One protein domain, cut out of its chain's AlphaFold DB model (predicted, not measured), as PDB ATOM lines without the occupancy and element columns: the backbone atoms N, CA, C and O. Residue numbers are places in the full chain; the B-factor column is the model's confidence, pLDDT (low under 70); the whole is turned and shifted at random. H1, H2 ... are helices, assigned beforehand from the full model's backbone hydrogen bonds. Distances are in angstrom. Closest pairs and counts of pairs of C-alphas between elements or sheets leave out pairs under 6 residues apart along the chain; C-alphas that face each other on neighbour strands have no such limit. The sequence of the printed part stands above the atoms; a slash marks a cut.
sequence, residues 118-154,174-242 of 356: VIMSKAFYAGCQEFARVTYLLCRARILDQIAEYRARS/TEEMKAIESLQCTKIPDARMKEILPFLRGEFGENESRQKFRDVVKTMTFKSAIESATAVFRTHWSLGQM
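AT A GLANCE: This is residues 118 to 154 and 174 to 242 of the 356 residues of an uncharacterized protein of Exophiala mesophila (UniProt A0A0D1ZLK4). Look first for two long helices side by side, H1 and H7, running opposite ways at a small angle; H1 is the longer, and its end, residues 146 to 154, sticks out alone. Between them in the printed part, a loose string of short helices packs on the pair with H2 and H3, then swings away through H4 and H5 in a wide open loop and comes back through H6, which stands about perpendicular to H7. You find 106 residues with seven named helices, H1 to H7 in order, and no named strand, an all-helix domain. The whole is loose, with a radius of gyration of the C-alphas of 16.4 A, and elongated, spanning 55 by 35 by 28 A.

HOW THE PARTS SIT: Start at H1, residues 118 to 154, and set it beside H7, residues 220 to 242: they touch at a shallow tilt of 25 degrees, opposite ways, and their closest C-alphas, of Gly 127 and Ala 229, are 4.4 A apart. H2, residues 175 to 182, touches residues 137 to 145 of H1 alone, closest at the C-alphas of Ala 141 and Glu 175, 5.3 A; they run opposite ways at a shallow tilt of 33 degrees, only just short of steep. H3, residues 184 to 187, touches residues 227 to 231 of H7 alone, closest at the C-alphas of Cys 185 and Ser 228, 5.8 A. H4, residues 190 to 196, and H5, residues 198 to 201, meet only through their link and touch no helix. H6, residues 208 to 217, is close to H7 but not clearly touching, with the C-alphas of Val 217 and Lys 223 7.7 A apart, and about perpendicular to it at 89 degrees. In H1, H2 and H6 every O i to N i+4 pair is within hydrogen-bond range, against 2 of 3 in H4 and 18 of 19 in H7; H3 and H5 are too short for such a pair.

IN THESE COORDINATES: Find C-alpha 118 at (15.779, -8.958, -17.204); from there H1 runs 53.8 A to C-alpha 154 at (-29.792, -18.939, -44.003). H2 measures 10.4 A, H3 5.9 A, H4 9.8 A, H5 6.0 A and H6 14.1 A. H7 runs 33.3 A to C-alpha 242 at (9.436, -1.302, -7.404).

THE WHOLE: The C-alphas farthest apart, of Ser 154 and Met 242, are 56.5 A apart. Residues 155 to 173 are not printed, and C-alphas 154 and 174 stand 19.1 A apart across the cut. Of the links printed whole, H5 to H6 is short and the others are tight. Confidence is under 70 at residues 174 to 177 and 179 to 221.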
ATOM      1  N   VAL A 118      16.599  -7.803 -17.598       84.12
ATOM      2  CA  VAL A 118      15.779  -8.958 -17.204       84.12
ATOM      3  C   VAL A 118      14.367  -8.535 -16.784       84.12
ATOM      4  O   VAL A 118      13.396  -9.221 -17.087       84.12
ATOM      5  N   ILE A 119      14.219  -7.400 -16.096       86.44
ATOM      6  CA  ILE A 119      12.894  -6.899 -15.704       86.44
ATOM      7  C   ILE A 119      12.154  -6.391 -16.944       86.44
ATOM      8  O   ILE A 119      10.967  -6.667 -17.106       86.44
ATOM      9  N   MET A 120      12.870  -5.706 -17.842       89.06
ATOM     10  CA  MET A 120      12.300  -5.154 -19.070       89.06
ATOM     11  C   MET A 120      11.821  -6.269 -19.992       89.06
ATOM     12  O   MET A 120      10.682  -6.235 -20.440       89.06
ATOM     13  N   SER A 121      12.657  -7.282 -20.224       91.19
ATOM     14  CA  SER A 121      12.317  -8.444 -21.053       91.19
ATOM     15  C   SER A 121      11.139  -9.234 -20.484       91.19
ATOM     16  O   SER A 121      10.232  -9.578 -21.234       91.19
ATOM     17  N   LYS A 122      11.080  -9.453 -19.163       91.94
ATOM     18  CA  LYS A 122       9.920 -10.096 -18.519       91.94
ATOM     19  C   LYS A 122       8.637  -9.284 -18.684       91.94
ATOM     20  O   LYS A 122       7.594  -9.855 -18.989       91.94
ATOM     21  N   ALA A 123       8.704  -7.968 -18.490       92.75
ATOM     22  CA  ALA A 123       7.557  -7.090 -18.694       92.75
ATOM     23  C   ALA A 123       7.118  -7.073 -20.164       92.75
ATOM     24  O   ALA A 123       5.925  -7.134 -20.450       92.75
ATOM     25  N   PHE A 124       8.079  -7.029 -21.092       94.38
ATOM     26  CA  PHE A 124       7.840  -7.061 -22.534       94.38
ATOM     27  C   PHE A 124       7.163  -8.362 -22.957       94.38
ATOM     28  O   PHE A 124       6.122  -8.319 -23.605       94.38
ATOM     29  N   TYR A 125       7.679  -9.504 -22.500       96.00
ATOM     30  CA  TYR A 125       7.080 -10.813 -22.742       96.00
ATOM     31  C   TYR A 125       5.631 -10.890 -22.239       96.00
ATOM     32  O   TYR A 125       4.753 -11.324 -22.981       96.00
ATOM     33  N   ALA A 126       5.352 -10.397 -21.026       93.06
ATOM     34  CA  ALA A 126       3.988 -10.336 -20.492       93.06
ATOM     35  C   ALA A 126       3.064  -9.443 -21.344       93.06
ATOM     36  O   ALA A 126       1.919  -9.805 -21.606       93.06
ATOM     37  N   GLY A 127       3.571  -8.304 -21.828       94.06
ATOM     38  CA  GLY A 127       2.849  -7.443 -22.766       94.06
ATOM     39  C   GLY A 127       2.526  -8.152 -24.087       94.06
ATOM     40  O   GLY A 127       1.382  -8.123 -24.530       94.06
ATOM     41  N   CYS A 128       3.497  -8.846 -24.690       95.62
ATOM     42  CA  CYS A 128       3.290  -9.632 -25.910       95.62
ATOM     43  C   CYS A 128       2.290 -10.779 -25.709       95.62
ATOM     44  O   CYS A 128       1.470 -11.038 -26.589       95.62
ATOM     45  N   GLN A 129       2.330 -11.447 -24.555       95.50
ATOM     46  CA  GLN A 129       1.380 -12.502 -24.214       95.50
ATOM     47  C   GLN A 129      -0.054 -11.963 -24.142       95.50
ATOM     48  O   GLN A 129      -0.972 -12.578 -24.686       95.50
ATOM     49  N   GLU A 130      -0.254 -10.798 -23.524       91.44
ATOM     50  CA  GLU A 130      -1.569 -10.153 -23.471       91.44
ATOM     51  C   GLU A 130      -2.022  -9.644 -24.834       91.44
ATOM     52  O   GLU A 130      -3.181  -9.838 -25.191       91.44
ATOM     53  N   PHE A 131      -1.113  -9.097 -25.644       93.12
ATOM     54  CA  PHE A 131      -1.413  -8.759 -27.034       93.12
ATOM     55  C   PHE A 131      -1.967  -9.974 -27.792       93.12
ATOM     56  O   PHE A 131      -3.075  -9.915 -28.318       93.12
ATOM     57  N   ALA A 132      -1.240 -11.097 -27.780       93.31
ATOM     58  CA  ALA A 132      -1.650 -12.319 -28.468       93.31
ATOM     59  C   ALA A 132      -3.001 -12.847 -27.955       93.31
ATOM     60  O   ALA A 132      -3.860 -13.230 -28.752       93.31
ATOM     61  N   ARG A 133      -3.222 -12.819 -26.633       90.75
ATOM     62  CA  ARG A 133      -4.484 -13.239 -26.009       90.75
ATOM     63  C   ARG A 133      -5.657 -12.366 -26.453       90.75
ATOM     64  O   ARG A 133      -6.698 -12.897 -26.832       90.75
ATOM     65  N   VAL A 134      -5.506 -11.043 -26.402       87.50
ATOM     66  CA  VAL A 134      -6.569 -10.101 -26.777       87.50
ATOM     67  C   VAL A 134      -6.852 -10.189 -28.272       87.50
ATOM     68  O   VAL A 134      -8.010 -10.318 -28.655       87.50
ATOM     69  N   THR A 135      -5.821 -10.229 -29.116       88.56
ATOM     70  CA  THR A 135      -5.983 -10.446 -30.558       88.56
ATOM     71  C   THR A 135      -6.736 -11.743 -30.849       88.56
ATOM     72  O   THR A 135      -7.683 -11.720 -31.629       88.56
ATOM     73  N   TYR A 136      -6.386 -12.852 -30.190       88.56
ATOM     74  CA  TYR A 136      -7.101 -14.120 -30.348       88.56
ATOM     75  C   TYR A 136      -8.585 -14.003 -29.973       88.56
ATOM     76  O   TYR A 136      -9.444 -14.464 -30.724       88.56
ATOM     77  N   LEU A 137      -8.904 -13.360 -28.844       83.88
ATOM     78  CA  LEU A 137     -10.291 -13.161 -28.410       83.88
ATOM     79  C   LEU A 137     -11.091 -12.306 -29.396       83.88
ATOM     80  O   LEU A 137     -12.222 -12.660 -29.719       83.88
ATOM     81  N   LEU A 138     -10.498 -11.226 -29.906       81.88
ATOM     82  CA  LEU A 138     -11.131 -10.356 -30.899       81.88
ATOM     83  C   LEU A 138     -11.351 -11.089 -32.230       81.88
ATOM     84  O   LEU A 138     -12.437 -11.018 -32.801       81.88
ATOM     85  N   CYS A 139     -10.355 -11.838 -32.712       81.62
ATOM     86  CA  CYS A 139     -10.491 -12.654 -33.920       81.62
ATOM     87  C   CYS A 139     -11.584 -13.717 -33.760       81.62
ATOM     88  O   CYS A 139     -12.397 -13.903 -34.663       81.62
ATOM     89  N   ARG A 140     -11.637 -14.388 -32.604       82.38
ATOM     90  CA  ARG A 140     -12.674 -15.378 -32.304       82.38
ATOM     91  C   ARG A 140     -14.067 -14.746 -32.287       82.38
ATOM     92  O   ARG A 140     -14.964 -15.307 -32.904       82.38
ATOM     93  N   ALA A 141     -14.236 -13.604 -31.619       76.62
ATOM     94  CA  ALA A 141     -15.512 -12.888 -31.568       76.62
ATOM     95  C   ALA A 141     -16.009 -12.525 -32.976       76.62
ATOM     96  O   ALA A 141     -17.156 -12.789 -33.312       76.62
ATOM     97  N   ARG A 142     -15.114 -12.049 -33.851       77.94
ATOM     98  CA  ARG A 142     -15.457 -11.743 -35.247       77.94
ATOM     99  C   ARG A 142     -15.915 -12.949 -36.051       77.94
ATOM    100  O   ARG A 142     -16.867 -12.845 -36.815       77.94
ATOM    101  N   ILE A 143     -15.240 -14.087 -35.900       75.69
ATOM    102  CA  ILE A 143     -15.642 -15.320 -36.588       75.69
ATOM    103  C   ILE A 143     -17.032 -15.754 -36.107       75.69
ATOM    104  O   ILE A 143     -17.859 -16.163 -36.919       75.69
ATOM    105  N   LEU A 144     -17.315 -15.637 -34.807       76.81
ATOM    106  CA  LEU A 144     -18.630 -15.959 -34.250       76.81
ATOM    107  C   LEU A 144     -19.720 -15.003 -34.746       76.81
ATOM    108  O   LEU A 144     -20.773 -15.484 -35.164       76.81
ATOM    109  N   ASP A 145     -19.450 -13.696 -34.782       72.06
ATOM    110  CA  ASP A 145     -20.364 -12.691 -35.335       72.06
ATOM    111  C   ASP A 145     -20.665 -12.989 -36.821       72.06
ATOM    112  O   ASP A 145     -21.829 -13.042 -37.221       72.06
ATOM    113  N   GLN A 146     -19.646 -13.323 -37.627       74.44
ATOM    114  CA  GLN A 146     -19.835 -13.732 -39.027       74.44
ATOM    115  C   GLN A 146     -20.678 -15.007 -39.160       74.44
ATOM    116  O   GLN A 146     -21.594 -15.062 -39.981       74.44
ATOM    117  N   ILE A 147     -20.410 -16.041 -38.357       76.12
ATOM    118  CA  ILE A 147     -21.197 -17.285 -38.372       76.12
ATOM    119  C   ILE A 147     -22.654 -17.011 -37.972       76.12
ATOM    120  O   ILE A 147     -23.570 -17.582 -38.569       76.12
ATOM    121  N   ALA A 148     -22.886 -16.140 -36.987       77.31
ATOM    122  CA  ALA A 148     -24.224 -15.746 -36.564       77.31
ATOM    123  C   ALA A 148     -24.977 -15.004 -37.679       77.31
ATOM    124  O   ALA A 148     -26.153 -15.293 -37.910       77.31
ATOM    125  N   GLU A 149     -24.302 -14.118 -38.418       76.19
ATOM    126  CA  GLU A 149     -24.858 -13.453 -39.602       76.19
ATOM    127  C   GLU A 149     -25.202 -14.446 -40.719       76.19
ATOM    128  O   GLU A 149     -26.305 -14.393 -41.268       76.19
ATOM    129  N   TYR A 150     -24.304 -15.387 -41.033       79.56
ATOM    130  CA  TYR A 150     -24.572 -16.438 -42.020       79.56
ATOM    131  C   TYR A 150     -25.762 -17.308 -41.613       79.56
ATOM    132  O   TYR A 150     -26.634 -17.582 -42.439       79.56
ATOM    133  N   ARG A 151     -25.847 -17.695 -40.333       79.56
ATOM    134  CA  ARG A 151     -26.983 -18.458 -39.808       79.56
ATOM    135  C   ARG A 151     -28.280 -17.662 -39.944       79.56
ATOM    136  O   ARG A 151     -29.238 -18.207 -40.481       79.56
ATOM    137  N   ALA A 152     -28.285 -16.388 -39.545       76.31
ATOM    138  CA  ALA A 152     -29.450 -15.508 -39.646       76.31
ATOM    139  C   ALA A 152     -29.932 -15.330 -41.097       76.31
ATOM    140  O   ALA A 152     -31.136 -15.370 -41.349       76.31
ATOM    141  N   ARG A 153     -29.004 -15.202 -42.059       79.88
ATOM    142  CA  ARG A 153     -29.321 -15.145 -43.496       79.88
ATOM    143  C   ARG A 153     -29.867 -16.474 -44.023       79.88
ATOM    144  O   ARG A 153     -30.835 -16.463 -44.773       79.88
ATOM    145  N   SER A 154     -29.309 -17.609 -43.594       75.75
ATOM    146  CA  SER A 154     -29.792 -18.939 -44.003       75.75
ATOM    147  C   SER A 154     -31.192 -19.261 -43.464       75.75
ATOM    148  O   SER A 154     -31.984 -19.894 -44.155       75.75
ATOM    149  N   THR A 174     -22.492  -6.505 -30.463       62.47
ATOM    150  CA  THR A 174     -21.604  -7.461 -31.134       62.47
ATOM    151  C   THR A 174     -20.693  -8.109 -30.097       62.47
ATOM    152  O   THR A 174     -20.307  -7.470 -29.107       62.47
ATOM    153  N   GLU A 175     -20.362  -9.391 -30.269       64.81
ATOM    154  CA  GLU A 175     -19.466 -10.072 -29.329       64.81
ATOM    155  C   GLU A 175     -18.098  -9.377 -29.264       64.81
ATOM    156  O   GLU A 175     -17.445  -9.402 -28.220       64.81
ATOM    157  N   GLU A 176     -17.715  -8.659 -30.327       56.41
ATOM    158  CA  GLU A 176     -16.565  -7.751 -30.353       56.41
ATOM    159  C   GLU A 176     -16.650  -6.647 -29.280       56.41
ATOM    160  O   GLU A 176     -15.689  -6.449 -28.534       56.41
ATOM    161  N   MET A 177     -17.796  -5.972 -29.121       63.84
ATOM    162  CA  MET A 177     -17.972  -4.959 -28.069       63.84
ATOM    163  C   MET A 177     -17.913  -5.574 -26.671       63.84
ATOM    164  O   MET A 177     -17.243  -5.025 -25.801       63.84
ATOM    165  N   LYS A 178     -18.523  -6.748 -26.460       73.38
ATOM    166  CA  LYS A 178     -18.437  -7.463 -25.172       73.38
ATOM    167  C   LYS A 178     -17.004  -7.890 -24.856       73.38
ATOM    168  O   LYS A 178     -16.570  -7.810 -23.707       73.38
ATOM    169  N   ALA A 179     -16.251  -8.321 -25.868       62.00
ATOM    170  CA  ALA A 179     -14.845  -8.663 -25.722       62.00
ATOM    171  C   ALA A 179     -14.015  -7.426 -25.349       62.00
ATOM    172  O   ALA A 179     -13.230  -7.509 -24.409       62.00
ATOM    173  N   ILE A 180     -14.232  -6.281 -26.005       66.69
ATOM    174  CA  ILE A 180     -13.551  -5.012 -25.698       66.69
ATOM    175  C   ILE A 180     -13.921  -4.502 -24.296       66.69
ATOM    176  O   ILE A 180     -13.037  -4.122 -23.531       66.69
ATOM    177  N   GLU A 181     -15.196  -4.554 -23.912       68.44
ATOM    178  CA  GLU A 181     -15.670  -4.171 -22.573       68.44
ATOM    179  C   GLU A 181     -15.114  -5.079 -21.469       68.44
ATOM    180  O   GLU A 181     -14.864  -4.619 -20.354       68.44
ATOM    181  N   SER A 182     -14.848  -6.354 -21.776       68.38
ATOM    182  CA  SER A 182     -14.215  -7.285 -20.835       68.38
ATOM    183  C   SER A 182     -12.733  -6.977 -20.567       68.38
ATOM    184  O   SER A 182     -12.166  -7.462 -19.582       68.38
ATOM    185  N   LEU A 183     -12.086  -6.167 -21.413       63.88
ATOM    186  CA  LEU A 183     -10.687  -5.797 -21.233       63.88
ATOM    187  C   LEU A 183     -10.543  -4.818 -20.073       63.88
ATOM    188  O   LEU A 183     -11.279  -3.851 -19.933       63.88
ATOM    189  N   GLN A 184      -9.518  -5.015 -19.249       57.50
ATOM    190  CA  GLN A 184      -9.291  -4.163 -18.077       57.50
ATOM    191  C   GLN A 184      -8.943  -2.704 -18.435       57.50
ATOM    192  O   GLN A 184      -9.011  -1.833 -17.568       57.50
ATOM    193  N   CYS A 185      -8.593  -2.423 -19.694       49.00
ATOM    194  CA  CYS A 185      -8.186  -1.099 -20.163       49.00
ATOM    195  C   CYS A 185      -9.332  -0.110 -20.367       49.00
ATOM    196  O   CYS A 185      -9.099   1.083 -20.215       49.00
ATOM    197  N   THR A 186     -10.563  -0.573 -20.602       53.41
ATOM    198  CA  THR A 186     -11.747   0.302 -20.715       53.41
ATOM    199  C   THR A 186     -12.125   0.968 -19.388       53.41
ATOM    200  O   THR A 186     -12.913   1.905 -19.359       53.41
ATOM    201  N   LYS A 187     -11.528   0.531 -18.270       59.56
ATOM    202  CA  LYS A 187     -11.751   1.108 -16.935       59.56
ATOM    203  C   LYS A 187     -10.909   2.357 -16.654       59.56
ATOM    204  O   LYS A 187     -11.043   2.941 -15.580       59.56
ATOM    205  N   ILE A 188     -10.011   2.752 -17.562       57.38
ATOM    206  CA  ILE A 188      -9.154   3.930 -17.390       57.38
ATOM    207  C   ILE A 188      -9.735   5.078 -18.232       57.38
ATOM    208  O   ILE A 188      -9.850   4.921 -19.441       57.38
ATOM    209  N   PRO A 189     -10.087   6.231 -17.634       64.88
ATOM    210  CA  PRO A 189     -10.674   7.343 -18.377       64.88
ATOM    211  C   PRO A 189      -9.681   7.950 -19.381       64.88
ATOM    212  O   PRO A 189      -8.511   8.171 -19.055       64.88
ATOM    213  N   ASP A 190     -10.172   8.290 -20.578       52.50
ATOM    214  CA  ASP A 190      -9.386   8.803 -21.715       52.50
ATOM    215  C   ASP A 190      -8.529  10.035 -21.382       52.50
ATOM    216  O   ASP A 190      -7.423  10.198 -21.903       52.50
ATOM    217  N   ALA A 191      -9.004  10.900 -20.479       65.44
ATOM    218  CA  ALA A 191      -8.245  12.059 -20.002       65.44
ATOM    219  C   ALA A 191      -6.938  11.638 -19.309       65.44
ATOM    220  O   ALA A 191      -5.882  12.215 -19.559       65.44
ATOM    221  N   ARG A 192      -6.989  10.561 -18.518       57.28
ATOM    222  CA  ARG A 192      -5.820   9.989 -17.847       57.28
ATOM    223  C   ARG A 192      -4.928   9.249 -18.842       57.28
ATOM    224  O   ARG A 192      -3.712   9.291 -18.721       57.28
ATOM    225  N   MET A 193      -5.498   8.616 -19.871       50.69
ATOM    226  CA  MET A 193      -4.702   8.015 -20.949       50.69
ATOM    227  C   MET A 193      -3.852   9.050 -21.694       50.69
ATOM    228  O   MET A 193      -2.690   8.761 -21.975       50.69
ATOM    229  N   LYS A 194      -4.382  10.254 -21.964       55.78
ATOM    230  CA  LYS A 194      -3.635  11.344 -22.625       55.78
ATOM    231  C   LYS A 194      -2.409  11.788 -21.825       55.78
ATOM    232  O   LYS A 194      -1.360  12.030 -22.411       55.78
ATOM    233  N   GLU A 195      -2.523  11.825 -20.505       59.50
ATOM    234  CA  GLU A 195      -1.438  12.217 -19.599       59.50
ATOM    235  C   GLU A 195      -0.365  11.117 -19.461       59.50
ATOM    236  O   GLU A 195       0.827  11.387 -19.349       59.50
ATOM    237  N   ILE A 196      -0.774   9.846 -19.538       49.97
ATOM    238  CA  ILE A 196       0.102   8.686 -19.317       49.97
ATOM    239  C   ILE A 196       0.802   8.237 -20.630       49.97
ATOM    240  O   ILE A 196       1.720   7.418 -20.585       49.97
ATOM    241  N   LEU A 197       0.415   8.712 -21.826       52.09
ATOM    242  CA  LEU A 197       0.876   8.168 -23.128       52.09
ATOM    243  C   LEU A 197       1.361   9.206 -24.176       52.09
ATOM    244  O   LEU A 197       0.993   9.078 -25.346       52.09
ATOM    245  N   PRO A 198       2.243  10.175 -23.859       48.22
ATOM    246  CA  PRO A 198       2.742  11.108 -24.881       48.22
ATOM    247  C   PRO A 198       3.595  10.415 -25.967       48.22
ATOM    248  O   PRO A 198       3.510  10.746 -27.145       48.22
ATOM    249  N   PHE A 199       4.353   9.368 -25.619       42.38
ATOM    250  CA  PHE A 199       5.303   8.710 -26.534       42.38
ATOM    251  C   PHE A 199       4.682   7.722 -27.537       42.38
ATOM    252  O   PHE A 199       5.314   7.383 -28.534       42.38
ATOM    253  N   LEU A 200       3.445   7.265 -27.312       42.66
ATOM    254  CA  LEU A 200       2.733   6.364 -28.234       42.66
ATOM    255  C   LEU A 200       1.979   7.117 -29.341       42.66
ATOM    256  O   LEU A 200       1.437   6.497 -30.262       42.66
ATOM    257  N   ARG A 201       1.988   8.459 -29.309       48.25
ATOM    258  CA  ARG A 201       1.532   9.261 -30.448       48.25
ATOM    259  C   ARG A 201       2.538   9.316 -31.586       48.25
ATOM    260  O   ARG A 201       2.072   9.425 -32.718       48.25
ATOM    261  N   GLY A 202       3.830   9.093 -31.336       44.31
ATOM    262  CA  GLY A 202       4.836   9.100 -32.394       44.31
ATOM    263  C   GLY A 202       4.804  10.420 -33.157       44.31
ATOM    264  O   GLY A 202       4.392  10.446 -34.308       44.31
ATOM    265  N   GLU A 203       5.211  11.505 -32.501       45.53
ATOM    266  CA  GLU A 203       5.491  12.783 -33.179       45.53
ATOM    267  C   GLU A 203       6.855  12.758 -33.899       45.53
ATOM    268  O   GLU A 203       7.226  13.703 -34.582       45.53
ATOM    269  N   PHE A 204       7.596  11.647 -33.825       43.97
ATOM    270  CA  PHE A 204       8.820  11.454 -34.598       43.97
ATOM    271  C   PHE A 204       8.526  10.782 -35.951       43.97
ATOM    272  O   PHE A 204       8.615   9.560 -36.091       43.97
ATOM    273  N   GLY A 205       8.209  11.612 -36.951       48.12
ATOM    274  CA  GLY A 205       8.355  11.300 -38.379       48.12
ATOM    275  C   GLY A 205       7.053  11.277 -39.183       48.12
ATOM    276  O   GLY A 205       6.403  10.236 -39.289       48.12
ATOM    277  N   GLU A 206       6.730  12.402 -39.819       54.25
ATOM    278  CA  GLU A 206       5.596  12.624 -40.736       54.25
ATOM    279  C   GLU A 206       5.775  11.956 -42.116       54.25
ATOM    280  O   GLU A 206       5.577  12.576 -43.154       54.25
ATOM    281  N   ASN A 207       6.145  10.677 -42.177       61.97
ATOM    282  CA  ASN A 207       6.152   9.973 -43.464       61.97
ATOM    283  C   ASN A 207       4.772   9.353 -43.729       61.97
ATOM    284  O   ASN A 207       4.336   8.448 -43.012       61.97
ATOM    285  N   GLU A 208       4.103   9.807 -44.791       56.12
ATOM    286  CA  GLU A 208       2.757   9.391 -45.225       56.12
ATOM    287  C   GLU A 208       2.628   7.860 -45.409       56.12
ATOM    288  O   GLU A 208       1.602   7.250 -45.101       56.12
ATOM    289  N   SER A 209       3.712   7.195 -45.818       54.56
ATOM    290  CA  SER A 209       3.787   5.731 -45.939       54.56
ATOM    291  C   SER A 209       3.689   5.006 -44.590       54.56
ATOM    292  O   SER A 209       3.080   3.938 -44.496       54.56
ATOM    293  N   ARG A 210       4.215   5.604 -43.512       54.12
ATOM    294  CA  ARG A 210       4.070   5.087 -42.143       54.12
ATOM    295  C   ARG A 210       2.689   5.381 -41.572       54.12
ATOM    296  O   ARG A 210       2.205   4.581 -40.779       54.12
ATOM    297  N   GLN A 211       2.037   6.468 -41.989       54.78
ATOM    298  CA  GLN A 211       0.650   6.756 -41.612       54.78
ATOM    299  C   GLN A 211      -0.321   5.736 -42.217       54.78
ATOM    300  O   GLN A 211      -1.122   5.178 -41.478       54.78
ATOM    301  N   LYS A 212      -0.171   5.384 -43.502       54.19
ATOM    302  CA  LYS A 212      -1.004   4.353 -44.153       54.19
ATOM    303  C   LYS A 212      -0.831   2.975 -43.511       54.19
ATOM    304  O   LYS A 212      -1.817   2.314 -43.208       54.19
ATOM    305  N   PHE A 213       0.404   2.568 -43.201       50.06
ATOM    306  CA  PHE A 213       0.645   1.335 -42.441       50.06
ATOM    307  C   PHE A 213       0.049   1.411 -41.026       50.06
ATOM    308  O   PHE A 213      -0.567   0.458 -40.557       50.06
ATOM    309  N   ARG A 214       0.170   2.564 -40.355       53.12
ATOM    310  CA  ARG A 214      -0.427   2.800 -39.035       53.12
ATOM    311  C   ARG A 214      -1.950   2.741 -39.084       53.12
ATOM    312  O   ARG A 214      -2.525   2.211 -38.150       53.12
ATOM    313  N   ASP A 215      -2.596   3.237 -40.131       50.75
ATOM    314  CA  ASP A 215      -4.055   3.224 -40.266       50.75
ATOM    315  C   ASP A 215      -4.593   1.837 -40.649       50.75
ATOM    316  O   ASP A 215      -5.634   1.430 -40.141       50.75
ATOM    317  N   VAL A 216      -3.825   1.044 -41.403       49.97
ATOM    318  CA  VAL A 216      -4.106  -0.385 -41.643       49.97
ATOM    319  C   VAL A 216      -3.939  -1.213 -40.359       49.97
ATOM    320  O   VAL A 216      -4.777  -2.061 -40.041       49.97
ATOM    321  N   VAL A 217      -2.899  -0.935 -39.566       47.56
ATOM    322  CA  VAL A 217      -2.701  -1.558 -38.245       47.56
ATOM    323  C   VAL A 217      -3.720  -1.034 -37.222       47.56
ATOM    324  O   VAL A 217      -4.128  -1.779 -36.341       47.56
ATOM    325  N   LYS A 218      -4.218   0.201 -37.354       47.72
ATOM    326  CA  LYS A 218      -5.346   0.757 -36.582       47.72
ATOM    327  C   LYS A 218      -6.710   0.353 -37.162       47.72
ATOM    328  O   LYS A 218      -7.687   1.090 -37.011       47.72
ATOM    329  N   THR A 219      -6.853  -0.839 -37.732       54.97
ATOM    330  CA  THR A 219      -8.182  -1.457 -37.626       54.97
ATOM    331  C   THR A 219      -8.527  -1.478 -36.131       54.97
ATOM    332  O   THR A 219      -7.680  -1.838 -35.309       54.97
ATOM    333  N   MET A 220      -9.709  -0.969 -35.753       54.19
ATOM    334  CA  MET A 220     -10.075  -0.674 -34.351       54.19
ATOM    335  C   MET A 220      -9.733  -1.807 -33.364       54.19
ATOM    336  O   MET A 220      -9.402  -1.554 -32.206       54.19
ATOM    337  N   THR A 221      -9.713  -3.042 -33.857       60.44
ATOM    338  CA  THR A 221      -9.326  -4.259 -33.151       60.44
ATOM    339  C   THR A 221      -7.909  -4.285 -32.597       60.44
ATOM    340  O   THR A 221      -7.720  -4.622 -31.430       60.44
ATOM    341  N   PHE A 222      -6.887  -3.935 -33.378       73.06
ATOM    342  CA  PHE A 222      -5.514  -4.029 -32.868       73.06
ATOM    343  C   PHE A 222      -5.162  -2.862 -31.959       73.06
ATOM    344  O   PHE A 222      -4.318  -3.021 -31.082       73.06
ATOM    345  N   LYS A 223      -5.838  -1.716 -32.099       81.25
ATOM    346  CA  LYS A 223      -5.645  -0.584 -31.189       81.25
ATOM    347  C   LYS A 223      -5.943  -0.988 -29.739       81.25
ATOM    348  O   LYS A 223      -5.093  -0.785 -28.876       81.25
ATOM    349  N   SER A 224      -7.087  -1.634 -29.495       80.94
ATOM    350  CA  SER A 224      -7.463  -2.109 -28.156       80.94
ATOM    351  C   SER A 224      -6.490  -3.170 -27.618       80.94
ATOM    352  O   SER A 224      -6.072  -3.110 -26.458       80.94
ATOM    353  N   ALA A 225      -6.038  -4.091 -28.477       84.44
ATOM    354  CA  ALA A 225      -5.033  -5.092 -28.113       84.44
ATOM    355  C   ALA A 225      -3.678  -4.462 -27.741       84.44
ATOM    356  O   ALA A 225      -3.077  -4.843 -26.736       84.44
ATOM    357  N   ILE A 226      -3.206  -3.472 -28.507       87.81
ATOM    358  CA  ILE A 226      -1.953  -2.746 -28.241       87.81
ATOM    359  C   ILE A 226      -2.055  -1.954 -26.934       87.81
ATOM    360  O   ILE A 226      -1.117  -1.960 -26.133       87.81
ATOM    361  N   GLU A 227      -3.180  -1.284 -26.687       86.56
ATOM    362  CA  GLU A 227      -3.413  -0.540 -25.446       86.56
ATOM    363  C   GLU A 227      -3.423  -1.477 -24.233       86.56
ATOM    364  O   GLU A 227      -2.754  -1.192 -23.233       86.56
ATOM    365  N   SER A 228      -4.080  -2.635 -24.352       87.00
ATOM    366  CA  SER A 228      -4.082  -3.672 -23.317       87.00
ATOM    367  C   SER A 228      -2.695  -4.226 -23.026       87.00
ATOM    368  O   SER A 228      -2.256  -4.228 -21.872       87.00
ATOM    369  N   ALA A 229      -1.956  -4.585 -24.071       90.69
ATOM    370  CA  ALA A 229      -0.579  -5.041 -23.965       90.69
ATOM    371  C   ALA A 229       0.332  -3.994 -23.304       90.69
ATOM    372  O   ALA A 229       1.138  -4.321 -22.432       90.69
ATOM    373  N   THR A 230       0.173  -2.719 -23.669       89.56
ATOM    374  CA  THR A 230       0.960  -1.611 -23.112       89.56
ATOM    375  C   THR A 230       0.655  -1.392 -21.632       89.56
ATOM    376  O   THR A 230       1.571  -1.160 -20.837       89.56
ATOM    377  N   ALA A 231      -0.618  -1.465 -21.237       87.06
ATOM    378  CA  ALA A 231      -1.009  -1.354 -19.837       87.06
ATOM    379  C   ALA A 231      -0.379  -2.478 -19.003       87.06
ATOM    380  O   ALA A 231       0.242  -2.209 -17.972       87.06
ATOM    381  N   VAL A 232      -0.442  -3.718 -19.491       88.88
ATOM    382  CA  VAL A 232       0.145  -4.875 -18.804       88.88
ATOM    383  C   VAL A 232       1.663  -4.742 -18.728       88.88
ATOM    384  O   VAL A 232       2.220  -4.842 -17.634       88.88
ATOM    385  N   PHE A 233       2.331  -4.400 -19.833       92.06
ATOM    386  CA  PHE A 233       3.767  -4.119 -19.850       92.06
ATOM    387  C   PHE A 233       4.158  -3.125 -18.751       92.06
ATOM    388  O   PHE A 233       5.059  -3.390 -17.957       92.06
ATOM    389  N   ARG A 234       3.449  -1.996 -18.656       85.31
ATOM    390  CA  ARG A 234       3.742  -0.952 -17.668       85.31
ATOM    391  C   ARG A 234       3.535  -1.419 -16.244       85.31
ATOM    392  O   ARG A 234       4.361  -1.088 -15.404       85.31
ATOM    393  N   THR A 235       2.469  -2.166 -15.972       85.56
ATOM    394  CA  THR A 235       2.226  -2.704 -14.626       85.56
ATOM    395  C   THR A 235       3.315  -3.690 -14.213       85.56
ATOM    396  O   THR A 235       3.825  -3.601 -13.099       85.56
ATOM    397  N   HIS A 236       3.746  -4.576 -15.113       87.75
ATOM    398  CA  HIS A 236       4.836  -5.510 -14.837       87.75
ATOM    399  C   HIS A 236       6.184  -4.803 -14.707       87.75
ATOM    400  O   HIS A 236       6.976  -5.149 -13.829       87.75
ATOM    401  N   TRP A 237       6.440  -3.796 -15.544       88.56
ATOM    402  CA  TRP A 237       7.647  -2.985 -15.476       88.56
ATOM    403  C   TRP A 237       7.708  -2.186 -14.178       88.56
ATOM    404  O   TRP A 237       8.704  -2.275 -13.466       88.56
ATOM    405  N   SER A 238       6.646  -1.456 -13.825       82.06
ATOM    406  CA  SER A 238       6.598  -0.659 -12.599       82.06
ATOM    407  C   SER A 238       6.685  -1.543 -11.361       82.06
ATOM    408  O   SER A 238       7.470  -1.243 -10.471       82.06
ATOM    409  N   LEU A 239       5.979  -2.676 -11.327       82.56
ATOM    410  CA  LEU A 239       6.056  -3.629 -10.221       82.56
ATOM    411  C   LEU A 239       7.449  -4.259 -10.105       82.56
ATOM    412  O   LEU A 239       7.968  -4.416  -9.002       82.56
ATOM    413  N   GLY A 240       8.064  -4.620 -11.230       83.56
ATOM    414  CA  GLY A 240       9.421  -5.152 -11.260       83.56
ATOM    415  C   GLY A 240      10.449  -4.130 -10.777       83.56
ATOM    416  O   GLY A 240      11.276  -4.453  -9.930       83.56
ATOM    417  N   GLN A 241      10.342  -2.889 -11.251       81.19
ATOM    418  CA  GLN A 241      11.169  -1.766 -10.809       81.19
ATOM    419  C   GLN A 241      10.963  -1.469  -9.324       81.19
ATOM    420  O   GLN A 241      11.938  -1.327  -8.601       81.19
ATOM    421  N   MET A 242       9.722  -1.459  -8.831       73.81
ATOM    422  CA  MET A 242       9.436  -1.302  -7.404       73.81
ATOM    423  C   MET A 242      10.083  -2.411  -6.578       73.81
ATOM    424  O   MET A 242      10.728  -2.113  -5.584       73.81
TER     425      MET A 242